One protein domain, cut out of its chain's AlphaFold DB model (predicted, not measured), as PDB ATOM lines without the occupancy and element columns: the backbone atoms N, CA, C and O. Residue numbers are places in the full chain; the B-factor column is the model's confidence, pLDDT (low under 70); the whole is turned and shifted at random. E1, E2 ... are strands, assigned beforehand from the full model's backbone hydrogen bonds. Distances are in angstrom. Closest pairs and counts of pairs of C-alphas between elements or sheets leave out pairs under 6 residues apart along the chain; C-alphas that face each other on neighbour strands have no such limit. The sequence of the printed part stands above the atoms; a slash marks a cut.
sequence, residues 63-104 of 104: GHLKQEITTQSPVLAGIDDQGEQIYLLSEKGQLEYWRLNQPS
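What this domain is: This is residues 63 to 104 of the 104 residues of the protein "Phosphate transport system permease protein PstC" of Vibrio sp. C7 (UniProt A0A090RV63). What is seen first? A small sheet of three strands zigzags back and forth, and before it a long stretch without a named element, residues 63 to 73, runs along the sheet's length and folds back into E1. How is it made? The printed part has 42 residues, with no named helix and three named strands, E1, E2 and E3 along the chain; the sheet's order is E1 - E2 - E3, all antiparallel, a meander, each strand the antiparallel neighbour of the one before. The class is all strand, though 17 of the 42 printed residues, under half, are in named elements. How large is it? It is only just compact, close to loose, with a radius of gyration of the C-alphas of 10.6 A and spans of 29 by 22 by 15 A.

Where its parts are: Where is the inner strand? E2 is residues 85 to 90, 16.3 A from first to last C-alpha, beginning at C-alpha 85 (120.656, 110.811, 132.121). Where are the edge strands? E1 is residues 74 to 79, 13.8 A long, beginning at C-alpha 74 (129.447, 101.681, 141.208). E3 is residues 95 to 99, 13.5 A long, ending at C-alpha 99 (123.653, 110.965, 128.651).

How they stand to each other: How do E1 and E2 pair? They form an antiparallel hairpin at 163 degrees; C-alphas 74 and 90 face each other at 4.3 A, and N 75 and O 89 are within hydrogen-bond range at 2.8 A. And E2 with E3? This antiparallel hairpin stands at 155 degrees; C-alphas 85 and 99 face each other at 4.6 A, and N 98 and O 86 are within hydrogen-bond range at 2.8 A.

The domain as a whole: How far does it reach? The two C-alphas farthest apart, those of Gly 63 and Lys 92, are 30.8 A apart. Is it unbroken? The printed part has no cut, and the links E1 to E2 and E2 to E3 are tight. Where is confidence low? The pLDDT is under 70 at residues 63 to 72 and 102 to 104; the mean of the printed part is 77.6.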
ATOM      1  N   GLY A  63     116.191  98.838 123.859       64.88
ATOM      2  CA  GLY A  63     116.953  99.177 122.661       64.88
ATOM      3  C   GLY A  63     118.370  98.594 122.699       64.88
ATOM      4  O   GLY A  63     118.999  98.491 123.750       64.88
ATOM      5  N   HIS A  64     118.901  98.220 121.533       56.62
ATOM      6  CA  HIS A  64     120.201  97.549 121.371       56.62
ATOM      7  C   HIS A  64     121.438  98.383 121.772       56.62
ATOM      8  O   HIS A  64     122.569  97.972 121.511       56.62
ATOM      9  N   LEU A  65     121.255  99.543 122.402       58.56
ATOM     10  CA  LEU A  65     122.335 100.407 122.861       58.56
ATOM     11  C   LEU A  65     122.882  99.885 124.191       58.56
ATOM     12  O   LEU A  65     122.536 100.350 125.273       58.56
ATOM     13  N   LYS A  66     123.759  98.885 124.102       60.09
ATOM     14  CA  LYS A  66     124.647  98.524 125.207       60.09
ATOM     15  C   LYS A  66     125.832  99.483 125.183       60.09
ATOM     16  O   LYS A  66     126.760  99.285 124.406       60.09
ATOM     17  N   GLN A  67     125.784 100.526 126.003       65.12
ATOM     18  CA  GLN A  67     126.943 101.382 126.231       65.12
ATOM     19  C   GLN A  67     127.750 100.810 127.398       65.12
ATOM     20  O   GLN A  67     127.213 100.596 128.485       65.12
ATOM     21  N   GLU A  68     129.026 100.505 127.161       65.12
ATOM     22  CA  GLU A  68     129.936 100.097 128.229       65.12
ATOM     23  C   GLU A  68     130.251 101.310 129.107       65.12
ATOM     24  O   GLU A  68     130.756 102.330 128.639       65.12
ATOM     25  N   ILE A  69     129.914 101.197 130.388       67.12
ATOM     26  CA  ILE A  69     130.153 102.229 131.390       67.12
ATOM     27  C   ILE A  69     131.462 101.884 132.106       67.12
ATOM     28  O   ILE A  69     131.559 100.852 132.769       67.12
ATOM     29  N   THR A  70     132.468 102.752 131.998       69.12
ATOM     30  CA  THR A  70     133.820 102.551 132.570       69.12
ATOM     31  C   THR A  70     133.928 103.019 134.032       69.12
ATOM     32  O   THR A  70     135.019 103.312 134.524       69.12
ATOM     33  N   THR A  71     132.815 103.131 134.759       68.56
ATOM     34  CA  THR A  71     132.839 103.564 136.161       68.56
ATOM     35  C   THR A  71     133.408 102.450 137.040       68.56
ATOM     36  O   THR A  71     132.910 101.323 137.055       68.56
ATOM     37  N   GLN A  72     134.460 102.757 137.799       65.69
ATOM     38  CA  GLN A  72     135.085 101.799 138.711       65.69
ATOM     39  C   GLN A  72     134.228 101.632 139.979       65.69
ATOM     40  O   GLN A  72     134.076 102.573 140.762       65.69
ATOM     41  N   SER A  73     133.695 100.422 140.178       73.81
ATOM     42  CA  SER A  73     132.914  99.997 141.354       73.81
ATOM     43  C   SER A  73     131.729 100.917 141.705       73.81
ATOM     44  O   SER A  73     131.769 101.616 142.725       73.81
ATOM     45  N   PRO A  74     130.666 100.951 140.878       81.25
ATOM     46  CA  PRO A  74     129.447 101.681 141.208       81.25
ATOM     47  C   PRO A  74     128.676 100.972 142.333       81.25
ATOM     48  O   PRO A  74     128.404  99.775 142.253       81.25
ATOM     49  N   VAL A  75     128.295 101.720 143.371       87.69
ATOM     50  CA  VAL A  75     127.429 101.242 144.469       87.69
ATOM     51  C   VAL A  75     125.960 101.549 144.238       87.69
ATOM     52  O   VAL A  75     125.093 100.861 144.774       87.69
ATOM     53  N   LEU A  76     125.671 102.594 143.465       87.06
ATOM     54  CA  LEU A  76     124.316 103.027 143.166       87.06
ATOM     55  C   LEU A  76     124.257 103.548 141.735       87.06
ATOM     56  O   LEU A  76     125.132 104.297 141.302       87.06
ATOM     57  N   ALA A  77     123.207 103.150 141.027       88.19
ATOM     58  CA  ALA A  77     122.845 103.672 139.723       88.19
ATOM     59  C   ALA A  77     121.411 104.197 139.807       88.19
ATOM     60  O   ALA A  77     120.549 103.554 140.410       88.19
ATOM     61  N   GLY A  78     121.163 105.353 139.211       87.81
ATOM     62  CA  GLY A  78     119.825 105.906 139.081       87.81
ATOM     63  C   GLY A  78     119.663 106.635 137.759       87.81
ATOM     64  O   GLY A  78     120.638 106.938 137.073       87.81
ATOM     65  N   ILE A  79     118.409 106.875 137.401       87.81
ATOM     66  CA  ILE A  79     118.014 107.606 136.203       87.81
ATOM     67  C   ILE A  79     117.274 108.873 136.631       87.81
ATOM     68  O   ILE A  79     116.678 108.907 137.716       87.81
ATOM     69  N   ASP A  80     117.390 109.937 135.845       87.25
ATOM     70  CA  ASP A  80     116.605 111.151 136.052       87.25
ATOM     71  C   ASP A  80     115.118 110.942 135.702       87.25
ATOM     72  O   ASP A  80     114.700 109.895 135.204       87.25
ATOM     73  N   ASP A  81     114.294 111.935 136.027       84.81
ATOM     74  CA  ASP A  81     112.843 111.914 135.809       84.81
ATOM     75  C   ASP A  81     112.458 111.910 134.323       84.81
ATOM     76  O   ASP A  81     111.407 111.382 133.962       84.81
ATOM     77  N   GLN A  82     113.310 112.486 133.473       83.88
ATOM     78  CA  GLN A  82     113.126 112.532 132.023       83.88
ATOM     79  C   GLN A  82     113.668 111.286 131.301       83.88
ATOM     80  O   GLN A  82     113.404 111.112 130.113       83.88
ATOM     81  N   GLY A  83     114.402 110.404 131.985       81.25
ATOM     82  CA  GLY A  83     115.003 109.221 131.371       81.25
ATOM     83  C   GLY A  83     116.159 109.529 130.411       81.25
ATOM     84  O   GLY A  83     116.482 108.705 129.559       81.25
ATOM     85  N   GLU A  84     116.767 110.711 130.506       83.50
ATOM     86  CA  GLU A  84     117.803 111.186 129.583       83.50
ATOM     87  C   GLU A  84     119.218 110.977 130.127       83.50
ATOM     88  O   GLU A  84     120.180 110.897 129.349       83.50
ATOM     89  N   GLN A  85     119.363 110.905 131.452       85.19
ATOM     90  CA  GLN A  85     120.656 110.811 132.121       85.19
ATOM     91  C   GLN A  85     120.672 109.703 133.169       85.19
ATOM     92  O   GLN A  85     119.786 109.601 134.015       85.19
ATOM     93  N   ILE A  86     121.741 108.910 133.150       87.75
ATOM     94  CA  ILE A  86     122.081 107.976 134.224       87.75
ATOM     95  C   ILE A  86     123.144 108.624 135.099       87.75
ATOM     96  O   ILE A  86     124.125 109.175 134.593       87.75
ATOM     97  N   TYR A  87     122.975 108.520 136.412       88.62
ATOM     98  CA  TYR A  87     123.994 108.888 137.384       88.62
ATOM     99  C   TYR A  87     124.473 107.657 138.148       88.62
ATOM    100  O   TYR A  87     123.685 106.819 138.592       88.62
ATOM    101  N   LEU A  88     125.789 107.554 138.299       89.38
ATOM    102  CA  LEU A  88     126.463 106.459 138.988       89.38
ATOM    103  C   LEU A  88     127.255 107.012 140.160       89.38
ATOM    104  O   LEU A  88     128.063 107.926 139.995       89.38
ATOM    105  N   LEU A  89     127.038 106.438 141.336       87.62
ATOM    106  CA  LEU A  89     127.797 106.746 142.539       87.62
ATOM    107  C   LEU A  89     128.838 105.647 142.763       87.62
ATOM    108  O   LEU A  89     128.480 104.481 142.920       87.62
ATOM    109  N   SER A  90     130.116 106.013 142.795       86.69
ATOM    110  CA  SER A  90     131.221 105.111 143.151       86.69
ATOM    111  C   SER A  90     131.363 104.979 144.672       86.69
ATOM    112  O   SER A  90     131.026 105.903 145.414       86.69
ATOM    113  N   GLU A  91     131.957 103.877 145.148       85.56
ATOM    114  CA  GLU A  91     132.347 103.678 146.560       85.56
ATOM    115  C   GLU A  91     133.170 104.841 147.140       85.56
ATOM    116  O   GLU A  91     133.126 105.115 148.338       85.56
ATOM    117  N   LYS A  92     133.906 105.561 146.286       85.50
ATOM    118  CA  LYS A  92     134.715 106.729 146.668       85.50
ATOM    119  C   LYS A  92     133.897 108.019 146.836       85.50
ATOM    120  O   LYS A  92     134.483 109.075 147.058       85.50
ATOM    121  N   GLY A  93     132.571 107.956 146.693       84.12
ATOM    122  CA  GLY A  93     131.676 109.116 146.747       84.12
ATOM    123  C   GLY A  93     131.715 109.994 145.491       84.12
ATOM    124  O   GLY A  93     131.338 111.160 145.549       84.12
ATOM    125  N   GLN A  94     132.195 109.461 144.364       86.12
ATOM    126  CA  GLN A  94     132.224 110.169 143.079       86.12
ATOM    127  C   GLN A  94     130.920 109.937 142.319       86.12
ATOM    128  O   GLN A  94     130.476 108.795 142.226       86.12
ATOM    129  N   LEU A  95     130.331 111.011 141.789       87.44
ATOM    130  CA  LEU A  95     129.093 110.979 141.013       87.44
ATOM    131  C   LEU A  95     129.405 111.251 139.536       87.44
ATOM    132  O   LEU A  95     129.867 112.339 139.192       87.44
ATOM    133  N   GLU A  96     129.161 110.266 138.678       86.69
ATOM    134  CA  GLU A  96     129.374 110.348 137.230       86.69
ATOM    135  C   GLU A  96     128.035 110.389 136.491       86.69
ATOM    136  O   GLU A  96     127.134 109.619 136.815       86.69
ATOM    137  N   TYR A  97     127.919 111.263 135.489       86.50
ATOM    138  CA  TYR A  97     126.704 111.455 134.694       86.50
ATOM    139  C   TYR A  97     126.931 111.004 133.253       86.50
ATOM    140  O   TYR A  97     127.895 111.425 132.612       86.50
ATOM    141  N   TRP A  98     126.007 110.208 132.728       82.00
ATOM    142  CA  TRP A  98     126.045 109.669 131.374       82.00
ATOM    143  C   TRP A  98     124.741 110.009 130.654       82.00
ATOM    144  O   TRP A  98     123.660 109.721 131.162       82.00
ATOM    145  N   ARG A  99     124.827 110.634 129.473       82.69
ATOM    146  CA  ARG A  99     123.653 110.965 128.651       82.69
ATOM    147  C   ARG A  99     123.298 109.796 127.746       82.69
ATOM    148  O   ARG A  99     124.141 109.352 126.976       82.69
ATOM    149  N   LEU A 100     122.041 109.371 127.775       76.06
ATOM    150  CA  LEU A 100     121.540 108.255 126.969       76.06
ATOM    151  C   LEU A 100     121.249 108.635 125.508       76.06
ATOM    152  O   LEU A 100     121.155 107.760 124.651       76.06
ATOM    153  N   ASN A 101     121.133 109.931 125.206       71.56
ATOM    154  CA  ASN A 101     120.744 110.439 123.882       71.56
ATOM    155  C   ASN A 101     121.914 111.026 123.061       71.56
ATOM    156  O   ASN A 101     121.703 111.729 122.074       71.56
ATOM    157  N   GLN A 102     123.163 110.793 123.476       58.28
ATOM    158  CA  GLN A 102     124.350 111.214 122.726       58.28
ATOM    159  C   GLN A 102     125.297 110.022 122.560       58.28
ATOM    160  O   GLN A 102     125.900 109.605 123.549       58.28
ATOM    161  N   PRO A 103     125.444 109.468 121.339       54.16
ATOM    162  CA  PRO A 103     126.508 108.511 121.085       54.16
ATOM    163  C   PRO A 103     127.849 109.226 121.293       54.16
ATOM    164  O   PRO A 103     128.075 110.297 120.725       54.16
ATOM    165  N   SER A 104     128.680 108.657 122.165       53.44
ATOM    166  CA  SER A 104     130.055 109.097 122.430       53.44
ATOM    167  C   SER A 104     130.959 108.896 121.223       53.44
ATOM    168  O   SER A 104     130.855 107.795 120.632       53.44
TER     169      SER A 104